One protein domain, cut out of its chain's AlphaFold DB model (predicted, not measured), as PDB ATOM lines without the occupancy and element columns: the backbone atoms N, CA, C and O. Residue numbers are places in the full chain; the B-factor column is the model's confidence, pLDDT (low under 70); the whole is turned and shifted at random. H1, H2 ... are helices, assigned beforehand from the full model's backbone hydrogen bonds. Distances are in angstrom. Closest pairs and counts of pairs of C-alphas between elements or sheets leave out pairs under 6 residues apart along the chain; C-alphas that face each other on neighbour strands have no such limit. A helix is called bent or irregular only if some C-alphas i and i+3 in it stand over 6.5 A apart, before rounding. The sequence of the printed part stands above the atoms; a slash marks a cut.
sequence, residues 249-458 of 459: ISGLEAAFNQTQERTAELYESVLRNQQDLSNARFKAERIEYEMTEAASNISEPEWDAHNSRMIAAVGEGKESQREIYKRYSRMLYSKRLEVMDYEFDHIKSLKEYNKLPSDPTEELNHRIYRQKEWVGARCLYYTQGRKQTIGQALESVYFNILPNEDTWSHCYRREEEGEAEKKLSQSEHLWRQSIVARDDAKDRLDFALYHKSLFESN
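What this domain is: This is residues 249 to 458 of the 459 residues of the protein "RING-type domain-containing protein" of Botrytis tulipae (UniProt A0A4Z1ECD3). Four long helices form a long, thin up-and-down bundle built of two pairs, H5 beside H1 and H4 beside H3, with the short H2 lying crosswise at one end. The two pairs touch each other through few residues, near the H2 end, and residues 453 to 458 stick out at the far end. The 210 printed residues hold five named helices, H1 to H5 in order, and no named strand: all helix. The whole is only just loose, close to extended, with a radius of gyration of the C-alphas of 25.0 A, and spans 94 by 28 by 24 A.

Where its parts are: H5, the longest helix, is residues 404 to 456, 78.1 A long, ending with C-alpha 456 at (144.614, 114.837, -35.698). H1, residues 249 to 296, is 68.7 A long and begins with C-alpha 249 at (143.039, 127.501, -29.065). H4 is residues 360 to 401, 60.8 A; it is irregular, with C-alphas 361 and 364 7.5 A apart. H3 is residues 321 to 355, 50.2 A, and H2 is residues 300 to 314.

How they stand to each other: H5 touches H1, opposite ways at a shallow tilt of 19 degrees; the closest C-alphas, of Glu 417 and Ala 280, are 4.9 A apart. H4, the hub, touches H5 with residues 395 to 399 alone, closest at the C-alphas of Phe 399 and Thr 407, 6.0 A. H3 and H4 form a helical hairpin, C-alphas 346 and 376 being closest at 4.8 A. H2 touches H3 about perpendicular, at 89 degrees, closest at C-alphas 307 and 321, 5.9 A. H3 and H5 are apart. O i to N i+4 pairs are within hydrogen-bond range throughout H1, H2 and H3, in 35 of 38 in H4 and 48 of 49 in H5.

The domain as a whole: The C-alphas farthest apart, of Pro 301 and Asn 458, are 94.0 A apart. The printed part has no cut and no long link. Residues 310 to 318 and 457 to 458 have pLDDT under 70.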
ATOM      1  N   ILE A 249     142.934 126.935 -27.715       95.31
ATOM      2  CA  ILE A 249     143.039 127.501 -29.065       95.31
ATOM      3  C   ILE A 249     142.093 128.691 -29.229       95.31
ATOM      4  O   ILE A 249     142.556 129.762 -29.613       95.31
ATOM      5  N   SER A 250     140.817 128.571 -28.851       95.94
ATOM      6  CA  SER A 250     139.873 129.698 -28.893       95.94
ATOM      7  C   SER A 250     140.332 130.878 -28.026       95.94
ATOM      8  O   SER A 250     140.129 132.036 -28.391       95.94
ATOM      9  N   GLY A 251     140.990 130.611 -26.893       96.94
ATOM     10  CA  GLY A 251     141.615 131.647 -26.068       96.94
ATOM     11  C   GLY A 251     142.761 132.374 -26.783       96.94
ATOM     12  O   GLY A 251     142.858 133.600 -26.704       96.94
ATOM     13  N   LEU A 252     143.611 131.640 -27.509       95.81
ATOM     14  CA  LEU A 252     144.698 132.207 -28.315       95.81
ATOM     15  C   LEU A 252     144.175 132.977 -29.536       95.81
ATOM     16  O   LEU A 252     144.703 134.046 -29.837       95.81
ATOM     17  N   GLU A 253     143.123 132.488 -30.195       96.25
ATOM     18  CA  GLU A 253     142.434 133.193 -31.286       96.25
ATOM     19  C   GLU A 253     141.855 134.524 -30.805       96.25
ATOM     20  O   GLU A 253     142.089 135.562 -31.425       96.25
ATOM     21  N   ALA A 254     141.158 134.526 -29.664       96.31
ATOM     22  CA  ALA A 254     140.627 135.749 -29.069       96.31
ATOM     23  C   ALA A 254     141.743 136.747 -28.713       96.31
ATOM     24  O   ALA A 254     141.611 137.941 -28.986       96.31
ATOM     25  N   ALA A 255     142.859 136.268 -28.151       96.00
ATOM     26  CA  ALA A 255     144.015 137.108 -27.846       96.00
ATOM     27  C   ALA A 255     144.655 137.698 -29.117       96.00
ATOM     28  O   ALA A 255     144.980 138.885 -29.146       96.00
ATOM     29  N   PHE A 256     144.801 136.898 -30.177       94.94
ATOM     30  CA  PHE A 256     145.305 137.368 -31.465       94.94
ATOM     31  C   PHE A 256     144.389 138.447 -32.063       94.94
ATOM     32  O   PHE A 256     144.866 139.548 -32.352       94.94
ATOM     33  N   ASN A 257     143.080 138.196 -32.134       94.56
ATOM     34  CA  ASN A 257     142.099 139.165 -32.632       94.56
ATOM     35  C   ASN A 257     142.142 140.477 -31.835       94.56
ATOM     36  O   ASN A 257     142.221 141.554 -32.421       94.56
ATOM     37  N   GLN A 258     142.216 140.403 -30.502       96.12
ATOM     38  CA  GLN A 258     142.341 141.586 -29.645       96.12
ATOM     39  C   GLN A 258     143.612 142.399 -29.950       96.12
ATOM     40  O   GLN A 258     143.579 143.630 -30.000       96.12
ATOM     41  N   THR A 259     144.758 141.738 -30.150       94.69
ATOM     42  CA  THR A 259     146.007 142.437 -30.509       94.69
ATOM     43  C   THR A 259     145.966 143.043 -31.913       94.69
ATOM     44  O   THR A 259     146.564 144.101 -32.143       94.69
ATOM     45  N   GLN A 260     145.243 142.413 -32.840       92.44
ATOM     46  CA  GLN A 260     145.031 142.922 -34.190       92.44
ATOM     47  C   GLN A 260     144.151 144.180 -34.177       92.44
ATOM     48  O   GLN A 260     144.555 145.199 -34.739       92.44
ATOM     49  N   GLU A 261     143.017 144.145 -33.473       93.94
ATOM     50  CA  GLU A 261     142.125 145.298 -33.280       93.94
ATOM     51  C   GLU A 261     142.867 146.469 -32.632       93.94
ATOM     52  O   GLU A 261     142.883 147.575 -33.174       93.94
ATOM     53  N   ARG A 262     143.599 146.213 -31.541       95.06
ATOM     54  CA  ARG A 262     144.411 147.236 -30.867       95.06
ATOM     55  C   ARG A 262     145.459 147.861 -31.791       95.06
ATOM     56  O   ARG A 262     145.728 149.057 -31.697       95.06
ATOM     57  N   THR A 263     146.077 147.069 -32.667       94.06
ATOM     58  CA  THR A 263     147.064 147.584 -33.632       94.06
ATOM     59  C   THR A 263     146.410 148.519 -34.646       94.06
ATOM     60  O   THR A 263     146.969 149.578 -34.936       94.06
ATOM     61  N   ALA A 264     145.210 148.184 -35.126       92.88
ATOM     62  CA  ALA A 264     144.438 149.055 -36.008       92.88
ATOM     63  C   ALA A 264     144.010 150.358 -35.303       92.88
ATOM     64  O   ALA A 264     144.175 151.442 -35.860       92.88
ATOM     65  N   GLU A 265     143.545 150.288 -34.053       95.88
ATOM     66  CA  GLU A 265     143.187 151.474 -33.257       95.88
ATOM     67  C   GLU A 265     144.374 152.424 -33.037       95.88
ATOM     68  O   GLU A 265     144.239 153.650 -33.130       95.88
ATOM     69  N   LEU A 266     145.556 151.869 -32.752       96.62
ATOM     70  CA  LEU A 266     146.779 152.653 -32.573       96.62
ATOM     71  C   LEU A 266     147.249 153.280 -33.884       96.62
ATOM     72  O   LEU A 266     147.703 154.424 -33.870       96.62
ATOM     73  N   TYR A 267     147.072 152.597 -35.017       95.81
ATOM     74  CA  TYR A 267     147.328 153.186 -36.331       95.81
ATOM     75  C   TYR A 267     146.418 154.396 -36.604       95.81
ATOM     76  O   TYR A 267     146.903 155.444 -37.028       95.81
ATOM     77  N   GLU A 268     145.130 154.326 -36.259       96.56
ATOM     78  CA  GLU A 268     144.231 155.489 -36.351       96.56
ATOM     79  C   GLU A 268     144.684 156.651 -35.449       96.56
ATOM     80  O   GLU A 268     144.514 157.825 -35.787       96.56
ATOM     81  N   SER A 269     145.300 156.353 -34.301       97.25
ATOM     82  CA  SER A 269     145.922 157.374 -33.448       97.25
ATOM     83  C   SER A 269     147.134 158.032 -34.108       97.25
ATOM     84  O   SER A 269     147.293 159.249 -34.005       97.25
ATOM     85  N   VAL A 270     147.964 157.258 -34.816       96.75
ATOM     86  CA  VAL A 270     149.078 157.788 -35.617       96.75
ATOM     87  C   VAL A 270     148.554 158.741 -36.691       96.75
ATOM     88  O   VAL A 270     149.039 159.864 -36.787       96.75
ATOM     89  N   LEU A 271     147.510 158.356 -37.435       96.00
ATOM     90  CA  LEU A 271     146.921 159.208 -38.475       96.00
ATOM     91  C   LEU A 271     146.373 160.532 -37.923       96.00
ATOM     92  O   LEU A 271     146.598 161.587 -38.519       96.00
ATOM     93  N   ARG A 272     145.692 160.502 -36.769       97.25
ATOM     94  CA  ARG A 272     145.211 161.727 -36.109       97.25
ATOM     95  C   ARG A 272     146.363 162.645 -35.703       97.25
ATOM     96  O   ARG A 272     146.341 163.822 -36.047       97.25
ATOM     97  N   ASN A 273     147.389 162.111 -35.042       97.62
ATOM     98  CA  ASN A 273     148.531 162.921 -34.616       97.62
ATOM     99  C   ASN A 273     149.376 163.424 -35.800       97.62
ATOM    100  O   ASN A 273     149.928 164.519 -35.729       97.62
ATOM    101  N   GLN A 274     149.417 162.687 -36.915       95.62
ATOM    102  CA  GLN A 274     150.027 163.157 -38.162       95.62
ATOM    103  C   GLN A 274     149.281 164.377 -38.716       95.62
ATOM    104  O   GLN A 274     149.902 165.353 -39.142       95.62
ATOM    105  N   GLN A 275     147.945 164.344 -38.696       95.88
ATOM    106  CA  GLN A 275     147.129 165.481 -39.113       95.88
ATOM    107  C   GLN A 275     147.334 166.686 -38.185       95.88
ATOM    108  O   GLN A 275     147.451 167.815 -38.670       95.88
ATOM    109  N   ASP A 276     147.425 166.462 -36.874       97.12
ATOM    110  CA  ASP A 276     147.696 167.520 -35.897       97.12
ATOM    111  C   ASP A 276     149.073 168.161 -36.114       97.12
ATOM    112  O   ASP A 276     149.178 169.390 -36.115       97.12
ATOM    113  N   LEU A 277     150.108 167.359 -36.388       95.50
ATOM    114  CA  LEU A 277     151.440 167.858 -36.735       95.50
ATOM    115  C   LEU A 277     151.423 168.671 -38.036       95.50
ATOM    116  O   LEU A 277     151.988 169.762 -38.084       95.50
ATOM    117  N   SER A 278     150.737 168.184 -39.072       94.31
ATOM    118  CA  SER A 278     150.571 168.913 -40.336       94.31
ATOM    119  C   SER A 278     149.891 170.273 -40.122       94.31
ATOM    120  O   SER A 278     150.369 171.305 -40.597       94.31
ATOM    121  N   ASN A 279     148.830 170.308 -39.311       95.81
ATOM    122  CA  ASN A 279     148.133 171.541 -38.949       95.81
ATOM    123  C   ASN A 279     149.025 172.507 -38.150       95.81
ATOM    124  O   ASN A 279     148.968 173.719 -38.370       95.81
ATOM    125  N   ALA A 280     149.826 171.996 -37.210       95.62
ATOM    126  CA  ALA A 280     150.754 172.803 -36.421       95.62
ATOM    127  C   ALA A 280     151.857 173.410 -37.303       95.62
ATOM    128  O   ALA A 280     152.103 174.617 -37.237       95.62
ATOM    129  N   ARG A 281     152.432 172.616 -38.212       93.31
ATOM    130  CA  ARG A 281     153.414 173.087 -39.197       93.31
ATOM    131  C   ARG A 281     152.859 174.153 -40.107       93.31
ATOM    132  O   ARG A 281     153.477 175.199 -40.234       93.31
ATOM    133  N   PHE A 282     151.672 173.943 -40.669       93.75
ATOM    134  CA  PHE A 282     151.041 174.945 -41.521       93.75
ATOM    135  C   PHE A 282     150.919 176.305 -40.814       93.75
ATOM    136  O   PHE A 282     151.182 177.348 -41.409       93.75
ATOM    137  N   LYS A 283     150.570 176.313 -39.519       94.44
ATOM    138  CA  LYS A 283     150.503 177.547 -38.720       94.44
ATOM    139  C   LYS A 283     151.880 178.175 -38.500       94.44
ATOM    140  O   LYS A 283     151.999 179.387 -38.667       94.44
ATOM    141  N   ALA A 284     152.883 177.384 -38.117       92.50
ATOM    142  CA  ALA A 284     154.241 177.872 -37.880       92.50
ATOM    143  C   ALA A 284     154.873 178.425 -39.167       92.50
ATOM    144  O   ALA A 284     155.393 179.537 -39.181       92.50
ATOM    145  N   GLU A 285     154.750 177.685 -40.268       90.94
ATOM    146  CA  GLU A 285     155.294 178.046 -41.578       90.94
ATOM    147  C   GLU A 285     154.623 179.276 -42.177       90.94
ATOM    148  O   GLU A 285     155.302 180.080 -42.807       90.94
ATOM    149  N   ARG A 286     153.319 179.474 -41.945       92.44
ATOM    150  CA  ARG A 286     152.629 180.695 -42.375       92.44
ATOM    151  C   ARG A 286     153.221 181.941 -41.715       92.44
ATOM    152  O   ARG A 286     153.520 182.900 -42.416       92.44
ATOM    153  N   ILE A 287     153.422 181.917 -40.395       91.56
ATOM    154  CA  ILE A 287     154.043 183.049 -39.688       91.56
ATOM    155  C   ILE A 287     155.486 183.229 -40.159       91.56
ATOM    156  O   ILE A 287     155.920 184.342 -40.430       91.56
ATOM    157  N   GLU A 288     156.236 182.139 -40.321       91.12
ATOM    158  CA  GLU A 288     157.613 182.239 -40.798       91.12
ATOM    159  C   GLU A 288     157.704 182.812 -42.220       91.12
ATOM    160  O   GLU A 288     158.640 183.549 -42.530       91.12
ATOM    161  N   TYR A 289     156.735 182.505 -43.084       91.25
ATOM    162  CA  TYR A 289     156.626 183.096 -44.414       91.25
ATOM    163  C   TYR A 289     156.404 184.613 -44.331       91.25
ATOM    164  O   TYR A 289     157.145 185.360 -44.966       91.25
ATOM    165  N   GLU A 290     155.467 185.070 -43.494       91.75
ATOM    166  CA  GLU A 290     155.219 186.500 -43.243       91.75
ATOM    167  C   GLU A 290     156.493 187.204 -42.735       91.75
ATOM    168  O   GLU A 290     156.877 188.263 -43.233       91.75
ATOM    169  N   MET A 291     157.223 186.572 -41.811       91.88
ATOM    170  CA  MET A 291     158.506 187.078 -41.308       91.88
ATOM    171  C   MET A 291     159.599 187.094 -42.385       91.88
ATOM    172  O   MET A 291     160.415 188.013 -42.439       91.88
ATOM    173  N   THR A 292     159.624 186.088 -43.261       90.81
ATOM    174  CA  THR A 292     160.566 186.011 -44.385       90.81
ATOM    175  C   THR A 292     160.318 187.149 -45.375       90.81
ATOM    176  O   THR A 292     161.275 187.764 -45.851       90.81
ATOM    177  N   GLU A 293     159.052 187.450 -45.663       91.44
ATOM    178  CA  GLU A 293     158.641 188.564 -46.519       91.44
ATOM    179  C   GLU A 293     159.014 189.912 -45.887       91.44
ATOM    180  O   GLU A 293     159.672 190.731 -46.530       91.44
ATOM    181  N   ALA A 294     158.701 190.106 -44.602       91.38
ATOM    182  CA  ALA A 294     159.091 191.301 -43.854       91.38
ATOM    183  C   ALA A 294     160.615 191.512 -43.866       91.38
ATOM    184  O   ALA A 294     161.084 192.600 -44.194       91.38
ATOM    185  N   ALA A 295     161.398 190.462 -43.599       90.19
ATOM    186  CA  ALA A 295     162.858 190.519 -43.632       90.19
ATOM    187  C   ALA A 295     163.414 190.808 -45.038       90.19
ATOM    188  O   ALA A 295     164.439 191.477 -45.180       90.19
ATOM    189  N   SER A 296     162.738 190.337 -46.090       87.75
ATOM    190  CA  SER A 296     163.123 190.603 -47.482       87.75
ATOM    191  C   SER A 296     162.880 192.054 -47.901       87.75
ATOM    192  O   SER A 296     163.576 192.550 -48.788       87.75
ATOM    193  N   ASN A 297     161.937 192.737 -47.247       91.12
ATOM    194  CA  ASN A 297     161.595 194.137 -47.500       91.12
ATOM    195  C   ASN A 297     162.481 195.141 -46.739       91.12
ATOM    196  O   ASN A 297     162.371 196.343 -46.980       91.12
ATOM    197  N   ILE A 298     163.371 194.674 -45.854       91.31
ATOM    198  CA  ILE A 298     164.338 195.526 -45.149       91.31
ATOM    199  C   ILE A 298     165.303 196.155 -46.165       91.31
ATOM    200  O   ILE A 298     165.964 195.455 -46.943       91.31
ATOM    201  N   SER A 299     165.409 197.483 -46.139       89.56
ATOM    202  CA  SER A 299     166.279 198.252 -47.032       89.56
ATOM    203  C   SER A 299     167.766 198.093 -46.684       89.56
ATOM    204  O   SER A 299     168.130 197.718 -45.570       89.56
ATOM    205  N   GLU A 300     168.670 198.383 -47.628       85.50
ATOM    206  CA  GLU A 300     170.120 198.286 -47.364       85.50
ATOM    207  C   GLU A 300     170.600 199.150 -46.180       85.50
ATOM    208  O   GLU A 300     171.313 198.611 -45.334       85.50
ATOM    209  N   PRO A 301     170.158 200.415 -46.023       86.94
ATOM    210  CA  PRO A 301     170.527 201.220 -44.857       86.94
ATOM    211  C   PRO A 301     170.045 200.628 -43.524       86.94
ATOM    212  O   PRO A 301     170.722 200.751 -42.502       86.94
ATOM    213  N   GLU A 302     168.883 199.971 -43.512       85.88
ATOM    214  CA  GLU A 302     168.369 199.298 -42.315       85.88
ATOM    215  C   GLU A 302     169.205 198.058 -41.987       85.88
ATOM    216  O   GLU A 302     169.597 197.874 -40.831       85.88
ATOM    217  N   TRP A 303     169.568 197.252 -42.990       85.62
ATOM    218  CA  TRP A 303     170.505 196.137 -42.815       85.62
ATOM    219  C   TRP A 303     171.842 196.596 -42.225       85.62
ATOM    220  O   TRP A 303     172.340 195.962 -41.291       85.62
ATOM    221  N   ASP A 304     172.394 197.711 -42.703       82.00
ATOM    222  CA  ASP A 304     173.632 198.295 -42.173       82.00
ATOM    223  C   ASP A 304     173.481 198.721 -40.704       82.00
ATOM    224  O   ASP A 304     174.381 198.490 -39.886       82.00
ATOM    225  N   ALA A 305     172.316 199.256 -40.325       83.06
ATOM    226  CA  ALA A 305     172.001 199.594 -38.940       83.06
ATOM    227  C   ALA A 305     171.861 198.351 -38.035       83.06
ATOM    228  O   ALA A 305     172.316 198.364 -36.887       83.06
ATOM    229  N   HIS A 306     171.259 197.258 -38.518       82.31
ATOM    230  CA  HIS A 306     171.203 195.984 -37.783       82.31
ATOM    231  C   HIS A 306     172.596 195.360 -37.613       82.31
ATOM    232  O   HIS A 306     172.954 194.931 -36.515       82.31
ATOM    233  N   ASN A 307     173.416 195.371 -38.666       77.19
ATOM    234  CA  ASN A 307     174.786 194.857 -38.632       77.19
ATOM    235  C   ASN A 307     175.674 195.653 -37.662       77.19
ATOM    236  O   ASN A 307     176.391 195.066 -36.851       77.19
ATOM    237  N   SER A 308     175.577 196.986 -37.685       72.31
ATOM    238  CA  SER A 308     176.365 197.874 -36.820       72.31
ATOM    239  C   SER A 308     176.061 197.666 -35.331       72.31
ATOM    240  O   SER A 308     176.978 197.652 -34.509       72.31
ATOM    241  N   ARG A 309     174.788 197.425 -34.975       71.88
ATOM    242  CA  ARG A 309     174.380 197.085 -33.598       71.88
ATOM    243  C   ARG A 309     175.033 195.796 -33.091       71.88
ATOM    244  O   ARG A 309     175.396 195.717 -31.922       71.88
ATOM    245  N   MET A 310     175.225 194.810 -33.967       67.50
ATOM    246  CA  MET A 310     175.844 193.528 -33.618       67.50
ATOM    247  C   MET A 310     177.370 193.603 -33.520       67.50
ATOM    248  O   MET A 310     177.945 193.007 -32.610       67.50
ATOM    249  N   ILE A 311     178.034 194.361 -34.400       63.22
ATOM    250  CA  ILE A 311     179.490 194.585 -34.326       63.22
ATOM    251  C   ILE A 311     179.855 195.252 -32.993       63.22
ATOM    252  O   ILE A 311     180.791 194.815 -32.322       63.22
ATOM    253  N   ALA A 312     179.057 196.235 -32.558       60.94
ATOM    254  CA  ALA A 312     179.225 196.899 -31.266       60.94
ATOM    255  C   ALA A 312     179.050 195.955 -30.056       60.94
ATOM    256  O   ALA A 312     179.613 196.217 -28.995       60.94
ATOM    257  N   ALA A 313     178.296 194.860 -30.204       59.56
ATOM    258  CA  ALA A 313     178.014 193.909 -29.129       59.56
ATOM    259  C   ALA A 313     178.964 192.694 -29.090       59.56
ATOM    260  O   ALA A 313     179.113 192.086 -28.031       59.56
ATOM    261  N   VAL A 314     179.579 192.295 -30.217       56.44
ATOM    262  CA  VAL A 314     180.231 190.970 -30.336       56.44
ATOM    263  C   VAL A 314     181.604 190.974 -31.043       56.44
ATOM    264  O   VAL A 314     182.233 189.919 -31.132       56.44
ATOM    265  N   GLY A 315     182.106 192.136 -31.487       55.62
ATOM    266  CA  GLY A 315     183.450 192.308 -32.068       55.62
ATOM    267  C   GLY A 315     183.537 192.149 -33.596       55.62
ATOM    268  O   GLY A 315     182.636 191.604 -34.235       55.62
ATOM    269  N   GLU A 316     184.629 192.648 -34.191       53.78
ATOM    270  CA  GLU A 316     184.901 192.590 -35.639       53.78
ATOM    271  C   GLU A 316     185.207 191.158 -36.128       53.78
ATOM    272  O   GLU A 316     185.849 190.372 -35.431       53.78
ATOM    273  N   GLY A 317     184.767 190.819 -37.349       59.06
ATOM    274  CA  GLY A 317     185.081 189.546 -38.022       59.06
ATOM    275  C   GLY A 317     183.972 188.482 -38.037       59.06
ATOM    276  O   GLY A 317     184.213 187.373 -38.512       59.06
ATOM    277  N   LYS A 318     182.760 188.787 -37.548       67.12
ATOM    278  CA  LYS A 318     181.585 187.906 -37.689       67.12
ATOM    279  C   LYS A 318     180.774 188.227 -38.948       67.12
ATOM    280  O   LYS A 318     180.675 189.378 -39.358       67.12
ATOM    281  N   GLU A 319     180.199 187.176 -39.529       74.88
ATOM    282  CA  GLU A 319     179.285 187.212 -40.677       74.88
ATOM    283  C   GLU A 319     178.116 188.183 -40.432       74.88
ATOM    284  O   GLU A 319     177.605 188.278 -39.310       74.88
ATOM    285  N   SER A 320     177.700 188.920 -41.466       82.62
ATOM    286  CA  SER A 320     176.632 189.920 -41.335       82.62
ATOM    287  C   SER A 320     175.267 189.264 -41.079       82.62
ATOM    288  O   SER A 320     175.005 188.153 -41.540       82.62
ATOM    289  N   GLN A 321     174.340 189.956 -40.407       82.56
ATOM    290  CA  GLN A 321     172.981 189.438 -40.168       82.56
ATOM    291  C   GLN A 321     172.258 189.104 -41.478       82.56
ATOM    292  O   GLN A 321     171.534 188.115 -41.554       82.56
ATOM    293  N   ARG A 322     172.514 189.880 -42.541       86.69
ATOM    294  CA  ARG A 322     171.971 189.642 -43.887       86.69
ATOM    295  C   ARG A 322     172.455 188.315 -44.480       86.69
ATOM    296  O   ARG A 322     171.674 187.597 -45.104       86.69
ATOM    297  N   GLU A 323     173.732 187.985 -44.311       87.06
ATOM    298  CA  GLU A 323     174.314 186.720 -44.782       87.06
ATOM    299  C   GLU A 323     173.834 185.533 -43.944       87.06
ATOM    300  O   GLU A 323     173.413 184.521 -44.510       87.06
ATOM    301  N   ILE A 324     173.796 185.691 -42.616       88.81
ATOM    302  CA  ILE A 324     173.276 184.679 -41.690       88.81
ATOM    303  C   ILE A 324     171.805 184.365 -42.012       88.81
ATOM    304  O   ILE A 324     171.447 183.191 -42.140       88.81
ATOM    305  N   TYR A 325     170.973 185.394 -42.218       91.81
ATOM    306  CA  TYR A 325     169.581 185.263 -42.661       91.81
ATOM    307  C   TYR A 325     169.478 184.464 -43.966       91.81
ATOM    308  O   TYR A 325     168.810 183.429 -44.008       91.81
ATOM    309  N   LYS A 326     170.184 184.894 -45.026       91.25
ATOM    310  CA  LYS A 326     170.157 184.223 -46.339       91.25
ATOM    311  C   LYS A 326     170.582 182.758 -46.243       91.25
ATOM    312  O   LYS A 326     169.979 181.902 -46.894       91.25
ATOM    313  N   ARG A 327     171.611 182.462 -45.442       93.25
ATOM    314  CA  ARG A 327     172.102 181.099 -45.232       93.25
ATOM    315  C   ARG A 327     171.055 180.238 -44.535       93.25
ATOM    316  O   ARG A 327     170.698 179.191 -45.074       93.25
ATOM    317  N   TYR A 328     170.557 180.657 -43.372       94.12
ATOM    318  CA  TYR A 328     169.620 179.838 -42.604       94.12
ATOM    319  C   TYR A 328     168.253 179.711 -43.272       94.12
ATOM    320  O   TYR A 328     167.701 178.618 -43.258       94.12
ATOM    321  N   SER A 329     167.755 180.755 -43.942       92.75
ATOM    322  CA  SER A 329     166.529 180.675 -44.748       92.75
ATOM    323  C   SER A 329     166.646 179.604 -45.843       92.75
ATOM    324  O   SER A 329     165.802 178.711 -45.943       92.75
ATOM    325  N   ARG A 330     167.756 179.593 -46.601       93.50
ATOM    326  CA  ARG A 330     168.006 178.571 -47.633       93.50
ATOM    327  C   ARG A 330     168.169 177.169 -47.044       93.50
ATOM    328  O   ARG A 330     167.626 176.210 -47.591       93.50
ATOM    329  N   MET A 331     168.926 177.041 -45.954       95.06
ATOM    330  CA  MET A 331     169.125 175.756 -45.279       95.06
ATOM    331  C   MET A 331     167.806 175.196 -44.745       95.06
ATOM    332  O   MET A 331     167.556 174.001 -44.891       95.06
ATOM    333  N   LEU A 332     166.962 176.047 -44.159       93.88
ATOM    334  CA  LEU A 332     165.671 175.649 -43.616       93.88
ATOM    335  C   LEU A 332     164.730 175.179 -44.720       93.88
ATOM    336  O   LEU A 332     164.141 174.110 -44.593       93.88
ATOM    337  N   TYR A 333     164.654 175.923 -45.828       92.88
ATOM    338  CA  TYR A 333     163.883 175.517 -47.002       92.88
ATOM    339  C   TYR A 333     164.325 174.146 -47.529       92.88
ATOM    340  O   TYR A 333     163.505 173.245 -47.680       92.88
ATOM    341  N   SER A 334     165.634 173.950 -47.729       94.25
ATOM    342  CA  SER A 334     166.172 172.660 -48.175       94.25
ATOM    343  C   SER A 334     165.841 171.529 -47.202       94.25
ATOM    344  O   SER A 334     165.518 170.429 -47.642       94.25
ATOM    345  N   LYS A 335     165.914 171.778 -45.889       94.56
ATOM    346  CA  LYS A 335     165.614 170.752 -44.883       94.56
ATOM    347  C   LYS A 335     164.129 170.458 -44.735       94.56
ATOM    348  O   LYS A 335     163.798 169.323 -44.422       94.56
ATOM    349  N   ARG A 336     163.242 171.416 -45.008       93.00
ATOM    350  CA  ARG A 336     161.799 171.154 -45.097       93.00
ATOM    351  C   ARG A 336     161.470 170.162 -46.201       93.00
ATOM    352  O   ARG A 336     160.725 169.229 -45.939       93.00
ATOM    353  N   LEU A 337     162.050 170.341 -47.389       94.00
ATOM    354  CA  LEU A 337     161.845 169.411 -48.505       94.00
ATOM    355  C   LEU A 337     162.292 167.993 -48.130       94.00
ATOM    356  O   LEU A 337     161.538 167.049 -48.313       94.00
ATOM    357  N   GLU A 338     163.463 167.866 -47.504       95.06
ATOM    358  CA  GLU A 338     163.987 166.575 -47.043       95.06
ATOM    359  C   GLU A 338     163.109 165.922 -45.963       95.06
ATOM    360  O   GLU A 338     162.887 164.714 -46.006       95.06
ATOM    361  N   VAL A 339     162.565 166.700 -45.014       94.00
ATOM    362  CA  VAL A 339     161.562 166.184 -44.065       94.00
ATOM    363  C   VAL A 339     160.335 165.679 -44.820       94.00
ATOM    364  O   VAL A 339     159.892 164.567 -44.567       94.00
ATOM    365  N   MET A 340     159.817 166.461 -45.766       93.00
ATOM    366  CA  MET A 340     158.616 166.119 -46.527       93.00
ATOM    367  C   MET A 340     158.781 164.811 -47.320       93.00
ATOM    368  O   MET A 340     157.869 163.983 -47.329       93.00
ATOM    369  N   ASP A 341     159.952 164.603 -47.929       93.81
ATOM    370  CA  ASP A 341     160.289 163.373 -48.654       93.81
ATOM    371  C   ASP A 341     160.294 162.159 -47.714       93.81
ATOM    372  O   ASP A 341     159.625 161.155 -47.976       93.81
ATOM    373  N   TYR A 342     160.984 162.262 -46.572       94.50
ATOM    374  CA  TYR A 342     161.021 161.172 -45.597       94.50
ATOM    375  C   TYR A 342     159.649 160.887 -44.969       94.50
ATOM    376  O   TYR A 342     159.344 159.730 -44.681       94.50
ATOM    377  N   GLU A 343     158.805 161.903 -44.781       93.44
ATOM    378  CA  GLU A 343     157.452 161.725 -44.239       93.44
ATOM    379  C   GLU A 343     156.555 160.994 -45.212       93.44
ATOM    380  O   GLU A 343     155.802 160.106 -44.814       93.44
ATOM    381  N   PHE A 344     156.653 161.334 -46.493       93.00
ATOM    382  CA  PHE A 344     155.909 160.640 -47.525       93.00
ATOM    383  C   PHE A 344     156.251 159.144 -47.542       93.00
ATOM    384  O   PHE A 344     155.347 158.302 -47.514       93.00
ATOM    385  N   ASP A 345     157.542 158.805 -47.525       92.25
ATOM    386  CA  ASP A 345     158.005 157.415 -47.516       92.25
ATOM    387  C   ASP A 345     157.618 156.672 -46.231       92.25
ATOM    388  O   ASP A 345     157.217 155.499 -46.271       92.25
ATOM    389  N   HIS A 346     157.690 157.353 -45.088       94.31
ATOM    390  CA  HIS A 346     157.330 156.791 -43.791       94.31
ATOM    391  C   HIS A 346     155.826 156.514 -43.681       94.31
ATOM    392  O   HIS A 346     155.436 155.373 -43.425       94.31
ATOM    393  N   ILE A 347     154.974 157.497 -43.993       93.06
ATOM    394  CA  ILE A 347     153.508 157.354 -43.999       93.06
ATOM    395  C   ILE A 347     153.073 156.277 -44.989       93.06
ATOM    396  O   ILE A 347     152.190 155.470 -44.690       93.06
ATOM    397  N   LYS A 348     153.694 156.228 -46.172       94.69
ATOM    398  CA  LYS A 348     153.427 155.175 -47.154       94.69
ATOM    399  C   LYS A 348     153.739 153.798 -46.575       94.69
ATOM    400  O   LYS A 348     152.920 152.894 -46.711       94.69
ATOM    401  N   SER A 349     154.877 153.643 -45.903       94.81
ATOM    402  CA  SER A 349     155.275 152.370 -45.293       94.81
ATOM    403  C   SER A 349     154.313 151.941 -44.182       94.81
ATOM    404  O   SER A 349     153.871 150.793 -44.179       94.81
ATOM    405  N   LEU A 350     153.905 152.869 -43.308       93.81
ATOM    406  CA  LEU A 350     152.876 152.631 -42.287       93.81
ATOM    407  C   LEU A 350     151.550 152.185 -42.914       93.81
ATOM    408  O   LEU A 350     150.944 151.201 -42.489       93.81
ATOM    409  N   LYS A 351     151.100 152.899 -43.947       93.94
ATOM    410  CA  LYS A 351     149.838 152.617 -44.628       93.94
ATOM    411  C   LYS A 351     149.843 151.255 -45.305       93.94
ATOM    412  O   LYS A 351     148.861 150.528 -45.187       93.94
ATOM    413  N   GLU A 352     150.906 150.919 -46.031       94.94
ATOM    414  CA  GLU A 352     150.994 149.620 -46.695       94.94
ATOM    415  C   GLU A 352     151.088 148.483 -45.677       94.94
ATOM    416  O   GLU A 352     150.357 147.510 -45.823       94.94
ATOM    417  N   TYR A 353     151.848 148.641 -44.588       92.62
ATOM    418  CA  TYR A 353     151.893 147.651 -43.508       92.62
ATOM    419  C   TYR A 353     150.501 147.311 -42.954       92.62
ATOM    420  O   TYR A 353     150.134 146.145 -42.836       92.62
ATOM    421  N   ASN A 354     149.704 148.333 -42.627       90.44
ATOM    422  CA  ASN A 354     148.400 148.139 -41.985       90.44
ATOM    423  C   ASN A 354     147.307 147.627 -42.942       90.44
ATOM    424  O   ASN A 354     146.254 147.201 -42.476       90.44
ATOM    425  N   LYS A 355     147.532 147.644 -44.261       91.88
ATOM    426  CA  LYS A 355     146.615 147.031 -45.238       91.88
ATOM    427  C   LYS A 355     146.816 145.527 -45.386       91.88
ATOM    428  O   LYS A 355     145.910 144.851 -45.865       91.88
ATOM    429  N   LEU A 356     148.009 145.029 -45.062       89.12
ATOM    430  CA  LEU A 356     148.356 143.638 -45.307       89.12
ATOM    431  C   LEU A 356     147.599 142.712 -44.343       89.12
ATOM    432  O   LEU A 356     147.602 142.957 -43.128       89.12
ATOM    433  N   PRO A 357     146.985 141.627 -44.843       85.44
ATOM    434  CA  PRO A 357     146.426 140.598 -43.980       85.44
ATOM    435  C   PRO A 357     147.533 139.948 -43.143       85.44
ATOM    436  O   PRO A 357     148.706 139.923 -43.512       85.44
ATOM    437  N   SER A 358     147.173 139.442 -41.967       76.19
ATOM    438  CA  SER A 358     148.110 138.757 -41.064       76.19
ATOM    439  C   SER A 358     148.187 137.261 -41.391       76.19
ATOM    440  O   SER A 358     147.906 136.414 -40.541       76.19
ATOM    441  N   ASP A 359     148.525 136.943 -42.641       79.56
ATOM    442  CA  ASP A 359     148.675 135.574 -43.136       79.56
ATOM    443  C   ASP A 359     150.110 135.281 -43.621       79.56
ATOM    444  O   ASP A 359     150.862 136.211 -43.921       79.56
ATOM    445  N   PRO A 360     150.514 133.994 -43.696       74.56
ATOM    446  CA  PRO A 360     151.886 133.616 -44.032       74.56
ATOM    447  C   PRO A 360     152.365 134.063 -45.420       74.56
ATOM    448  O   PRO A 360     153.572 134.130 -45.642       74.56
ATOM    449  N   THR A 361     151.451 134.335 -46.358       81.38
ATOM    450  CA  THR A 361     151.805 134.704 -47.738       81.38
ATOM    451  C   THR A 361     152.278 136.151 -47.847       81.38
ATOM    452  O   THR A 361     153.047 136.482 -48.747       81.38
ATOM    453  N   GLU A 362     151.909 136.991 -46.879       87.62
ATOM    454  CA  GLU A 362     152.245 138.419 -46.846       87.62
ATOM    455  C   GLU A 362     153.401 138.764 -45.894       87.62
ATOM    456  O   GLU A 362     153.770 139.926 -45.725       87.62
ATOM    457  N   GLU A 363     154.023 137.762 -45.279       81.19
ATOM    458  CA  GLU A 363     155.078 137.937 -44.274       81.19
ATOM    459  C   GLU A 363     156.323 138.661 -44.801       81.19
ATOM    460  O   GLU A 363     156.904 139.508 -44.112       81.19
ATOM    461  N   LEU A 364     156.705 138.394 -46.054       86.38
ATOM    462  CA  LEU A 364     157.756 139.148 -46.738       86.38
ATOM    463  C   LEU A 364     157.394 140.639 -46.811       86.38
ATOM    464  O   LEU A 364     158.209 141.501 -46.479       86.38
ATOM    465  N   ASN A 365     156.160 140.952 -47.206       90.56
ATOM    466  CA  ASN A 365     155.702 142.330 -47.342       90.56
ATOM    467  C   ASN A 365     155.614 143.030 -45.978       90.56
ATOM    468  O   ASN A 365     156.070 144.171 -45.861       90.56
ATOM    469  N   HIS A 366     155.147 142.345 -44.926       89.00
ATOM    470  CA  HIS A 366     155.199 142.863 -43.550       89.00
ATOM    471  C   HIS A 366     156.630 143.242 -43.153       89.00
ATOM    472  O   HIS A 366     156.860 144.353 -42.668       89.00
ATOM    473  N   ARG A 367     157.621 142.377 -43.411       88.12
ATOM    474  CA  ARG A 367     159.035 142.670 -43.105       88.12
ATOM    475  C   ARG A 367     159.593 143.825 -43.926       88.12
ATOM    476  O   ARG A 367     160.255 144.689 -43.353       88.12
ATOM    477  N   ILE A 368     159.301 143.876 -45.226       92.12
ATOM    478  CA  ILE A 368     159.716 144.980 -46.103       92.12
ATOM    479  C   ILE A 368     159.184 146.310 -45.566       92.12
ATOM    480  O   ILE A 368     159.951 147.258 -45.402       92.12
ATOM    481  N   TYR A 369     157.884 146.405 -45.280       94.06
ATOM    482  CA  TYR A 369     157.306 147.669 -44.831       94.06
ATOM    483  C   TYR A 369     157.718 148.027 -43.409       94.06
ATOM    484  O   TYR A 369     157.950 149.202 -43.156       94.06
ATOM    485  N   ARG A 370     157.925 147.054 -42.514       90.50
ATOM    486  CA  ARG A 370     158.510 147.304 -41.186       90.50
ATOM    487  C   ARG A 370     159.945 147.832 -41.286       90.50
ATOM    488  O   ARG A 370     160.318 148.750 -40.560       90.50
ATOM    489  N   GLN A 371     160.754 147.280 -42.188       91.88
ATOM    490  CA  GLN A 371     162.126 147.734 -42.416       91.88
ATOM    491  C   GLN A 371     162.156 149.153 -43.000       91.88
ATOM    492  O   GLN A 371     162.879 150.007 -42.482       91.88
ATOM    493  N   LYS A 372     161.330 149.433 -44.014       93.94
ATOM    494  CA  LYS A 372     161.185 150.775 -44.600       93.94
ATOM    495  C   LYS A 372     160.648 151.798 -43.607       93.94
ATOM    496  O   LYS A 372     161.176 152.902 -43.538       93.94
ATOM    497  N   GLU A 373     159.643 151.420 -42.824       93.50
ATOM    498  CA  GLU A 373     159.072 152.250 -41.766       93.50
ATOM    499  C   GLU A 373     160.152 152.662 -40.767       93.50
ATOM    500  O   GLU A 373     160.322 153.850 -40.516       93.50
ATOM    501  N   TRP A 374     160.956 151.712 -40.284       90.00
ATOM    502  CA  TRP A 374     162.033 152.000 -39.340       90.00
ATOM    503  C   TRP A 374     163.110 152.922 -39.911       90.00
ATOM    504  O   TRP A 374     163.571 153.842 -39.233       90.00
ATOM    505  N   VAL A 375     163.525 152.682 -41.158       90.44
ATOM    506  CA  VAL A 375     164.490 153.548 -41.852       90.44
ATOM    507  C   VAL A 375     163.925 154.961 -41.994       90.44
ATOM    508  O   VAL A 375     164.610 155.920 -41.643       90.44
ATOM    509  N   GLY A 376     162.670 155.084 -42.438       92.38
ATOM    510  CA  GLY A 376     161.970 156.361 -42.572       92.38
ATOM    511  C   GLY A 376     161.868 157.106 -41.242       92.38
ATOM    512  O   GLY A 376     162.313 158.246 -41.150       92.38
ATOM    513  N   ALA A 377     161.389 156.442 -40.188       91.31
ATOM    514  CA  ALA A 377     161.261 157.012 -38.847       91.31
ATOM    515  C   ALA A 377     162.604 157.513 -38.295       91.31
ATOM    516  O   ALA A 377     162.697 158.620 -37.758       91.31
ATOM    517  N   ARG A 378     163.676 156.731 -38.477       89.69
ATOM    518  CA  ARG A 378     165.026 157.120 -38.058       89.69
ATOM    519  C   ARG A 378     165.536 158.336 -38.836       89.69
ATOM    520  O   ARG A 378     166.097 159.256 -38.238       89.69
ATOM    521  N   CYS A 379     165.357 158.356 -40.157       91.12
ATOM    522  CA  CYS A 379     165.724 159.497 -40.999       91.12
ATOM    523  C   CYS A 379     164.940 160.759 -40.614       91.12
ATOM    524  O   CYS A 379     165.534 161.836 -40.509       91.12
ATOM    525  N   LEU A 380     163.642 160.621 -40.338       91.94
ATOM    526  CA  LEU A 380     162.781 161.711 -39.889       91.94
ATOM    527  C   LEU A 380     163.240 162.303 -38.573       91.94
ATOM    528  O   LEU A 380     163.436 163.512 -38.504       91.94
ATOM    529  N   TYR A 381     163.488 161.461 -37.572       90.75
ATOM    530  CA  TYR A 381     163.936 161.899 -36.254       90.75
ATOM    531  C   TYR A 381     165.147 162.844 -36.343       90.75
ATOM    532  O   TYR A 381     165.140 163.950 -35.797       90.75
ATOM    533  N   TYR A 382     166.172 162.465 -37.113       89.12
ATOM    534  CA  TYR A 382     167.371 163.294 -37.265       89.12
ATOM    535  C   TYR A 382     167.161 164.522 -38.144       89.12
ATOM    536  O   TYR A 382     167.690 165.599 -37.847       89.12
ATOM    537  N   THR A 383     166.418 164.378 -39.237       91.75
ATOM    538  CA  THR A 383     166.198 165.476 -40.184       91.75
ATOM    539  C   THR A 383     165.331 166.560 -39.559       91.75
ATOM    540  O   THR A 383     165.650 167.744 -39.675       91.75
ATOM    541  N   GLN A 384     164.304 166.170 -38.811       91.12
ATOM    542  CA  GLN A 384     163.413 167.071 -38.097       91.12
ATOM    543  C   GLN A 384     164.139 167.778 -36.940       91.12
ATOM    544  O   GLN A 384     164.055 169.001 -36.840       91.12
ATOM    545  N   GLY A 385     164.977 167.080 -36.161       90.12
ATOM    546  CA  GLY A 385     165.833 167.729 -35.154       90.12
ATOM    547  C   GLY A 385     166.802 168.763 -35.756       90.12
ATOM    548  O   GLY A 385     166.985 169.864 -35.222       90.12
ATOM    549  N   ARG A 386     167.380 168.470 -36.930       90.94
ATOM    550  CA  ARG A 386     168.193 169.443 -37.686       90.94
ATOM    551  C   ARG A 386     167.356 170.616 -38.194       90.94
ATOM    552  O   ARG A 386     167.818 171.753 -38.103       90.94
ATOM    553  N   LYS A 387     166.143 170.362 -38.697       93.56
ATOM    554  CA  LYS A 387     165.196 171.401 -39.130       93.56
ATOM    555  C   LYS A 387     164.884 172.360 -37.984       93.56
ATOM    556  O   LYS A 387     165.012 173.566 -38.167       93.56
ATOM    557  N   GLN A 388     164.556 171.837 -36.802       90.06
ATOM    558  CA  GLN A 388     164.292 172.634 -35.602       90.06
ATOM    559  C   GLN A 388     165.505 173.493 -35.217       90.06
ATOM    560  O   GLN A 388     165.361 174.692 -35.004       90.06
ATOM    561  N   THR A 389     166.714 172.914 -35.214       91.19
ATOM    562  CA  THR A 389     167.956 173.643 -34.888       91.19
ATOM    563  C   THR A 389     168.212 174.805 -35.854       91.19
ATOM    564  O   THR A 389     168.511 175.924 -35.436       91.19
ATOM    565  N   ILE A 390     168.084 174.560 -37.163       93.50
ATOM    566  CA  ILE A 390     168.231 175.600 -38.194       93.50
ATOM    567  C   ILE A 390     167.139 176.658 -38.032       93.50
ATOM    568  O   ILE A 390     167.411 177.854 -38.132       93.50
ATOM    569  N   GLY A 391     165.917 176.215 -37.747       91.94
ATOM    570  CA  GLY A 391     164.796 177.086 -37.468       91.94
ATOM    571  C   GLY A 391     165.098 178.039 -36.316       91.94
ATOM    572  O   GLY A 391     164.935 179.248 -36.481       91.94
ATOM    573  N   GLN A 392     165.523 177.530 -35.159       90.56
ATOM    574  CA  GLN A 392     165.840 178.330 -33.967       90.56
ATOM    575  C   GLN A 392     166.960 179.343 -34.241       90.56
ATOM    576  O   GLN A 392     166.907 180.489 -33.786       90.56
ATOM    577  N   ALA A 393     167.953 178.955 -35.047       91.38
ATOM    578  CA  ALA A 393     168.997 179.870 -35.491       91.38
ATOM    579  C   ALA A 393     168.433 181.007 -36.363       91.38
ATOM    580  O   ALA A 393     168.802 182.162 -36.164       91.38
ATOM    581  N   LEU A 394     167.507 180.711 -37.283       92.25
ATOM    582  CA  LEU A 394     166.833 181.728 -38.101       92.25
ATOM    583  C   LEU A 394     165.937 182.652 -37.262       92.25
ATOM    584  O   LEU A 394     165.909 183.857 -37.480       92.25
ATOM    585  N   GLU A 395     165.246 182.109 -36.268       90.25
ATOM    586  CA  GLU A 395     164.422 182.882 -35.333       90.25
ATOM    587  C   GLU A 395     165.254 183.869 -34.512       90.25
ATOM    588  O   GLU A 395     164.863 185.023 -34.349       90.25
ATOM    589  N   SER A 396     166.455 183.459 -34.095       88.38
ATOM    590  CA  SER A 396     167.414 184.358 -33.443       88.38
ATOM    591  C   SER A 396     167.819 185.521 -34.355       88.38
ATOM    592  O   SER A 396     168.073 186.623 -33.875       88.38
ATOM    593  N   VAL A 397     167.868 185.312 -35.674       90.12
ATOM    594  CA  VAL A 397     168.096 186.396 -36.640       90.12
ATOM    595  C   VAL A 397     166.873 187.303 -36.720       90.12
ATOM    596  O   VAL A 397     167.027 188.518 -36.632       90.12
ATOM    597  N   TYR A 398     165.667 186.733 -36.810       91.62
ATOM    598  CA  TYR A 398     164.430 187.512 -36.824       91.62
ATOM    599  C   TYR A 398     164.278 188.407 -35.596       91.62
ATOM    600  O   TYR A 398     163.949 189.576 -35.755       91.62
ATOM    601  N   PHE A 399     164.620 187.916 -34.404       88.25
ATOM    602  CA  PHE A 399     164.607 188.710 -33.171       88.25
ATOM    603  C   PHE A 399     165.476 189.977 -33.248       88.25
ATOM    604  O   PHE A 399     165.186 190.985 -32.612       88.25
ATOM    605  N   ASN A 400     166.544 189.951 -34.048       86.31
ATOM    606  CA  ASN A 400     167.446 191.092 -34.202       86.31
ATOM    607  C   ASN A 400     167.003 192.089 -35.283       86.31
ATOM    608  O   ASN A 400     167.537 193.206 -35.327       86.31
ATOM    609  N   ILE A 401     166.087 191.696 -36.176       87.88
ATOM    610  CA  ILE A 401     165.741 192.477 -37.374       87.88
ATOM    611  C   ILE A 401     164.251 192.815 -37.514       87.88
ATOM    612  O   ILE A 401     163.925 193.751 -38.234       87.88
ATOM    613  N   LEU A 402     163.359 192.105 -36.820       88.69
ATOM    614  CA  LEU A 402     161.903 192.283 -36.870       88.69
ATOM    615  C   LEU A 402     161.330 192.711 -35.504       88.69
ATOM    616  O   LEU A 402     162.023 192.617 -34.488       88.69
ATOM    617  N   PRO A 403     160.067 193.185 -35.451       85.12
ATOM    618  CA  PRO A 403     159.378 193.472 -34.196       85.12
ATOM    619  C   PRO A 403     159.248 192.243 -33.285       85.12
ATOM    620  O   PRO A 403     159.025 191.120 -33.736       85.12
ATOM    621  N   ASN A 404     159.311 192.478 -31.971       82.81
ATOM    622  CA  ASN A 404     159.237 191.407 -30.974       82.81
ATOM    623  C   ASN A 404     157.924 190.608 -31.055       82.81
ATOM    624  O   ASN A 404     157.956 189.391 -30.905       82.81
ATOM    625  N   GLU A 405     156.782 191.262 -31.292       82.94
ATOM    626  CA  GLU A 405     155.461 190.608 -31.306       82.94
ATOM    627  C   GLU A 405     155.380 189.466 -32.336       82.94
ATOM    628  O   GLU A 405     154.928 188.367 -32.000       82.94
ATOM    629  N   ASP A 406     155.919 189.678 -33.540       79.62
ATOM    630  CA  ASP A 406     155.940 188.673 -34.611       79.62
ATOM    631  C   ASP A 406     156.832 187.481 -34.241       79.62
ATOM    632  O   ASP A 406     156.466 186.316 -34.421       79.62
ATOM    633  N   THR A 407     157.995 187.761 -33.645       82.81
ATOM    634  CA  THR A 407     158.964 186.728 -33.246       82.81
ATOM    635  C   THR A 407     158.463 185.864 -32.086       82.81
ATOM    636  O   THR A 407     158.658 184.650 -32.104       82.81
ATOM    637  N   TRP A 408     157.738 186.450 -31.125       86.50
ATOM    638  CA  TRP A 408     157.095 185.715 -30.030       86.50
ATOM    639  C   TRP A 408     155.968 184.809 -30.526       86.50
ATOM    640  O   TRP A 408     155.867 183.657 -30.100       86.50
ATOM    641  N   SER A 409     155.140 185.306 -31.449       87.94
ATOM    642  CA  SER A 409     154.069 184.520 -32.070       87.94
ATOM    643  C   SER A 409     154.623 183.286 -32.794       87.94
ATOM    644  O   SER A 409     154.105 182.177 -32.647       87.94
ATOM    645  N   HIS A 410     155.722 183.459 -33.528       90.69
ATOM    646  CA  HIS A 410     156.402 182.372 -34.222       90.69
ATOM    647  C   HIS A 410     157.019 181.338 -33.269       90.69
ATOM    648  O   HIS A 410     156.829 180.138 -33.480       90.69
ATOM    649  N   CYS A 411     157.693 181.791 -32.205       88.81
ATOM    650  CA  CYS A 411     158.243 180.928 -31.156       88.81
ATOM    651  C   CYS A 411     157.160 180.005 -30.575       88.81
ATOM    652  O   CYS A 411     157.280 178.780 -30.620       88.81
ATOM    653  N   TYR A 412     156.030 180.589 -30.168       91.56
ATOM    654  CA  TYR A 412     154.890 179.848 -29.633       91.56
ATOM    655  C   TYR A 412     154.335 178.806 -30.627       91.56
ATOM    656  O   TYR A 412     154.046 177.671 -30.252       91.56
ATOM    657  N   ARG A 413     154.226 179.134 -31.926       93.56
ATOM    658  CA  ARG A 413     153.773 178.151 -32.936       93.56
ATOM    659  C   ARG A 413     154.749 177.004 -33.156       93.56
ATOM    660  O   ARG A 413     154.314 175.899 -33.472       93.56
ATOM    661  N   ARG A 414     156.048 177.237 -32.996       90.06
ATOM    662  CA  ARG A 414     157.050 176.169 -33.073       90.06
ATOM    663  C   ARG A 414     157.039 175.263 -31.855       90.06
ATOM    664  O   ARG A 414     157.284 174.069 -32.002       90.06
ATOM    665  N   GLU A 415     156.735 175.799 -30.679       91.62
ATOM    666  CA  GLU A 415     156.484 174.973 -29.497       91.62
ATOM    667  C   GLU A 415     155.281 174.048 -29.733       91.62
ATOM    668  O   GLU A 415     155.406 172.839 -29.537       91.62
ATOM    669  N   GLU A 416     154.168 174.571 -30.270       94.25
ATOM    670  CA  GLU A 416     153.005 173.755 -30.663       94.25
ATOM    671  C   GLU A 416     153.375 172.667 -31.696       94.25
ATOM    672  O   GLU A 416     152.928 171.524 -31.576       94.25
ATOM    673  N   GLU A 417     154.205 172.991 -32.698       93.94
ATOM    674  CA  GLU A 417     154.733 172.005 -33.654       93.94
ATOM    675  C   GLU A 417     155.533 170.905 -32.940       93.94
ATOM    676  O   GLU A 417     155.283 169.719 -33.161       93.94
ATOM    677  N   GLY A 418     156.467 171.284 -32.065       92.38
ATOM    678  CA  GLY A 418     157.306 170.341 -31.327       92.38
ATOM    679  C   GLY A 418     156.513 169.449 -30.368       92.38
ATOM    680  O   GLY A 418     156.853 168.281 -30.174       92.38
ATOM    681  N   GLU A 419     155.431 169.957 -29.775       94.81
ATOM    682  CA  GLU A 419     154.505 169.150 -28.978       94.81
ATOM    683  C   GLU A 419     153.726 168.141 -29.828       94.81
ATOM    684  O   GLU A 419     153.601 166.977 -29.433       94.81
ATOM    685  N   ALA A 420     153.217 168.562 -30.989       95.75
ATOM    686  CA  ALA A 420     152.520 167.672 -31.916       95.75
ATOM    687  C   ALA A 420     153.451 166.561 -32.429       95.75
ATOM    688  O   ALA A 420     153.063 165.394 -32.478       95.75
ATOM    689  N   GLU A 421     154.710 166.897 -32.714       93.56
ATOM    690  CA  GLU A 421     155.741 165.943 -33.123       93.56
ATOM    691  C   GLU A 421     156.024 164.896 -32.037       93.56
ATOM    692  O   GLU A 421     156.065 163.697 -32.318       93.56
ATOM    693  N   LYS A 422     156.143 165.319 -30.771       92.06
ATOM    694  CA  LYS A 422     156.311 164.391 -29.641       92.06
ATOM    695  C   LYS A 422     155.123 163.434 -29.507       92.06
ATOM    696  O   LYS A 422     155.332 162.243 -29.286       92.06
ATOM    697  N   LYS A 423     153.888 163.929 -29.655       95.25
ATOM    698  CA  LYS A 423     152.667 163.100 -29.592       95.25
ATOM    699  C   LYS A 423     152.595 162.081 -30.728       95.25
ATOM    700  O   LYS A 423     152.222 160.928 -30.492       95.25
ATOM    701  N   LEU A 424     152.967 162.490 -31.942       94.81
ATOM    702  CA  LEU A 424     153.080 161.589 -33.085       94.81
ATOM    703  C   LEU A 424     154.111 160.491 -32.803       94.81
ATOM    704  O   LEU A 424     153.759 159.314 -32.844       94.81
ATOM    705  N   SER A 425     155.331 160.863 -32.406       90.81
ATOM    706  CA  SER A 425     156.406 159.913 -32.098       90.81
ATOM    707  C   SER A 425     156.002 158.890 -31.024       90.81
ATOM    708  O   SER A 425     156.243 157.693 -31.179       90.81
ATOM    709  N   GLN A 426     155.305 159.333 -29.972       91.12
ATOM    710  CA  GLN A 426     154.755 158.445 -28.941       91.12
ATOM    711  C   GLN A 426     153.699 157.481 -29.497       91.12
ATOM    712  O   GLN A 426     153.684 156.304 -29.137       91.12
ATOM    713  N   SER A 427     152.820 157.952 -30.380       94.44
ATOM    714  CA  SER A 427     151.775 157.106 -30.972       94.44
ATOM    715  C   SER A 427     152.349 156.066 -31.918       94.44
ATOM    716  O   SER A 427     151.929 154.912 -31.885       94.44
ATOM    717  N   GLU A 428     153.339 156.447 -32.723       93.38
ATOM    718  CA  GLU A 428     154.066 155.508 -33.572       93.38
ATOM    719  C   GLU A 428     154.795 154.457 -32.740       93.38
ATOM    720  O   GLU A 428     154.772 153.279 -33.082       93.38
ATOM    721  N   HIS A 429     155.407 154.860 -31.624       89.56
ATOM    722  CA  HIS A 429     156.069 153.931 -30.716       89.56
ATOM    723  C   HIS A 429     155.088 152.892 -30.149       89.56
ATOM    724  O   HIS A 429     155.349 151.690 -30.228       89.56
ATOM    725  N   LEU A 430     153.930 153.336 -29.647       91.50
ATOM    726  CA  LEU A 430     152.877 152.441 -29.155       91.50
ATOM    727  C   LEU A 430     152.361 151.504 -30.252       91.50
ATOM    728  O   LEU A 430     152.138 150.319 -29.994       91.50
ATOM    729  N   TRP A 431     152.200 152.012 -31.476       93.81
ATOM    730  CA  TRP A 431     151.845 151.195 -32.633       93.81
ATOM    731  C   TRP A 431     152.922 150.134 -32.908       93.81
ATOM    732  O   TRP A 431     152.601 148.951 -32.952       93.81
ATOM    733  N   ARG A 432     154.213 150.486 -32.975       90.12
ATOM    734  CA  ARG A 432     155.307 149.507 -33.170       90.12
ATOM    735  C   ARG A 432     155.281 148.402 -32.105       90.12
ATOM    736  O   ARG A 432     155.408 147.224 -32.447       90.12
ATOM    737  N   GLN A 433     155.065 148.758 -30.835       87.94
ATOM    738  CA  GLN A 433     154.925 147.790 -29.739       87.94
ATOM    739  C   GLN A 433     153.722 146.857 -29.930       87.94
ATOM    740  O   GLN A 433     153.834 145.652 -29.686       87.94
ATOM    741  N   SER A 434     152.577 147.380 -30.378       91.44
ATOM    742  CA  SER A 434     151.382 146.559 -30.592       91.44
ATOM    743  C   SER A 434     151.575 145.549 -31.715       91.44
ATOM    744  O   SER A 434     151.088 144.427 -31.602       91.44
ATOM    745  N   ILE A 435     152.344 145.895 -32.748       89.69
ATOM    746  CA  ILE A 435     152.685 144.946 -33.805       89.69
ATOM    747  C   ILE A 435     153.521 143.787 -33.251       89.69
ATOM    748  O   ILE A 435     153.252 142.636 -33.576       89.69
ATOM    749  N   VAL A 436     154.518 144.057 -32.399       86.31
ATOM    750  CA  VAL A 436     155.313 142.983 -31.773       86.31
ATOM    751  C   VAL A 436     154.413 142.064 -30.944       86.31
ATOM    752  O   VAL A 436     154.540 140.846 -31.031       86.31
ATOM    753  N   ALA A 437     153.472 142.633 -30.187       88.75
ATOM    754  CA  ALA A 437     152.503 141.853 -29.419       88.75
ATOM    755  C   ALA A 437     151.574 141.017 -30.319       88.75
ATOM    756  O   ALA A 437     151.286 139.867 -29.992       88.75
ATOM    757  N   ARG A 438     151.139 141.576 -31.454       90.69
ATOM    758  CA  ARG A 438     150.326 140.886 -32.463       90.69
ATOM    759  C   ARG A 438     151.075 139.708 -33.082       90.69
ATOM    760  O   ARG A 438     150.521 138.616 -33.157       90.69
ATOM    761  N   ASP A 439     152.323 139.913 -33.492       86.19
ATOM    762  CA  ASP A 439     153.148 138.864 -34.101       86.19
ATOM    763  C   ASP A 439     153.447 137.745 -33.087       86.19
ATOM    764  O   ASP A 439     153.323 136.564 -33.409       86.19
ATOM    765  N   ASP A 440     153.748 138.099 -31.829       86.50
ATOM    766  CA  ASP A 440     153.950 137.124 -30.751       86.50
ATOM    767  C   ASP A 440     152.654 136.330 -30.455       86.50
ATOM    768  O   ASP A 440     152.713 135.129 -30.176       86.50
ATOM    769  N   ALA A 441     151.477 136.969 -30.510       90.50
ATOM    770  CA  ALA A 441     150.184 136.296 -30.351       90.50
ATOM    771  C   ALA A 441     149.883 135.350 -31.525       90.50
ATOM    772  O   ALA A 441     149.469 134.211 -31.298       90.50
ATOM    773  N   LYS A 442     150.168 135.784 -32.760       89.94
ATOM    774  CA  LYS A 442     150.030 134.963 -33.969       89.94
ATOM    775  C   LYS A 442     150.908 133.719 -33.910       89.94
ATOM    776  O   LYS A 442     150.410 132.618 -34.110       89.94
ATOM    777  N   ASP A 443     152.186 133.869 -33.571       87.06
ATOM    778  CA  ASP A 443     153.111 132.736 -33.462       87.06
ATOM    779  C   ASP A 443     152.666 131.736 -32.377       87.06
ATOM    780  O   ASP A 443     152.793 130.527 -32.559       87.06
ATOM    781  N   ARG A 444     152.077 132.196 -31.258       89.62
ATOM    782  CA  ARG A 444     151.474 131.295 -30.247       89.62
ATOM    783  C   ARG A 444     150.298 130.505 -30.810       89.62
ATOM    784  O   ARG A 444     150.225 129.305 -30.552       89.62
ATOM    785  N   LEU A 445     149.408 131.166 -31.542       90.88
ATOM    786  CA  LEU A 445     148.253 130.527 -32.162       90.88
ATOM    787  C   LEU A 445     148.684 129.511 -33.228       90.88
ATOM    788  O   LEU A 445     148.306 128.345 -33.145       90.88
ATOM    789  N   ASP A 446     149.537 129.921 -34.170       88.44
ATOM    790  CA  ASP A 446     150.031 129.068 -35.257       88.44
ATOM    791  C   ASP A 446     150.778 127.838 -34.705       88.44
ATOM    792  O   ASP A 446     150.635 126.727 -35.225       88.44
ATOM    793  N   PHE A 447     151.537 128.005 -33.614       87.69
ATOM    794  CA  PHE A 447     152.203 126.902 -32.921       87.69
ATOM    795  C   PHE A 447     151.211 125.934 -32.262       87.69
ATOM    796  O   PHE A 447     151.384 124.722 -32.374       87.69
ATOM    797  N   ALA A 448     150.167 126.439 -31.597       89.12
ATOM    798  CA  ALA A 448     149.145 125.597 -30.976       89.12
ATOM    799  C   ALA A 448     148.334 124.810 -32.019       89.12
ATOM    800  O   ALA A 448     148.125 123.609 -31.852       89.12
ATOM    801  N   LEU A 449     147.951 125.458 -33.125       89.88
ATOM    802  CA  LEU A 449     147.268 124.817 -34.252       89.88
ATOM    803  C   LEU A 449     148.130 123.717 -34.878       89.88
ATOM    804  O   LEU A 449     147.643 122.618 -35.141       89.88
ATOM    805  N   TYR A 450     149.423 123.985 -35.069       88.50
ATOM    806  CA  TYR A 450     150.360 122.977 -35.548       88.50
ATOM    807  C   TYR A 450     150.504 121.805 -34.571       88.50
ATOM    808  O   TYR A 450     150.478 120.650 -34.984       88.50
ATOM    809  N   HIS A 451     150.645 122.089 -33.276       88.12
ATOM    810  CA  HIS A 451     150.757 121.046 -32.266       88.12
ATOM    811  C   HIS A 451     149.511 120.151 -32.268       88.12
ATOM    812  O   HIS A 451     149.643 118.931 -32.304       88.12
ATOM    813  N   LYS A 452     148.306 120.733 -32.326       90.00
ATOM    814  CA  LYS A 452     147.059 119.967 -32.408       90.00
ATOM    815  C   LYS A 452     146.977 119.115 -33.680       90.00
ATOM    816  O   LYS A 452     146.619 117.939 -33.602       90.00
ATOM    817  N   SER A 453     147.373 119.663 -34.831       89.44
ATOM    818  CA  SER A 453     147.273 118.950 -36.108       89.44
ATOM    819  C   SER A 453     148.139 117.688 -36.170       89.44
ATOM    820  O   SER A 453     147.743 116.732 -36.834       89.44
ATOM    821  N   LEU A 454     149.260 117.619 -35.436       87.69
ATOM    822  CA  LEU A 454     150.097 116.411 -35.331       87.69
ATOM    823  C   LEU A 454     149.362 115.203 -34.725       87.69
ATOM    824  O   LEU A 454     149.710 114.061 -35.022       87.69
ATOM    825  N   PHE A 455     148.352 115.432 -33.884       86.50
ATOM    826  CA  PHE A 455     147.556 114.365 -33.268       86.50
ATOM    827  C   PHE A 455     146.290 114.048 -34.067       86.50
ATOM    828  O   PHE A 455     145.805 112.920 -34.032       86.50
ATOM    829  N   GLU A 456     145.770 115.021 -34.813       83.81
ATOM    830  CA  GLU A 456     144.614 114.837 -35.698       83.81
ATOM    831  C   GLU A 456     144.986 114.144 -37.018       83.81
ATOM    832  O   GLU A 456     144.148 113.470 -37.598       83.81
ATOM    833  N   SER A 457     146.236 114.270 -37.478       61.84
ATOM    834  CA  SER A 457     146.731 113.616 -38.704       61.84
ATOM    835  C   SER A 457     147.276 112.193 -38.497       61.84
ATOM    836  O   SER A 457     147.591 111.517 -39.474       61.84
ATOM    837  N   ASN A 458     147.359 111.731 -37.244       54.97
ATOM    838  CA  ASN A 458     147.781 110.377 -36.856       54.97
ATOM    839  C   ASN A 458     146.614 109.469 -36.402       54.97
ATOM    840  O   ASN A 458     146.858 108.335 -35.985       54.97
TER     841      ASN A 458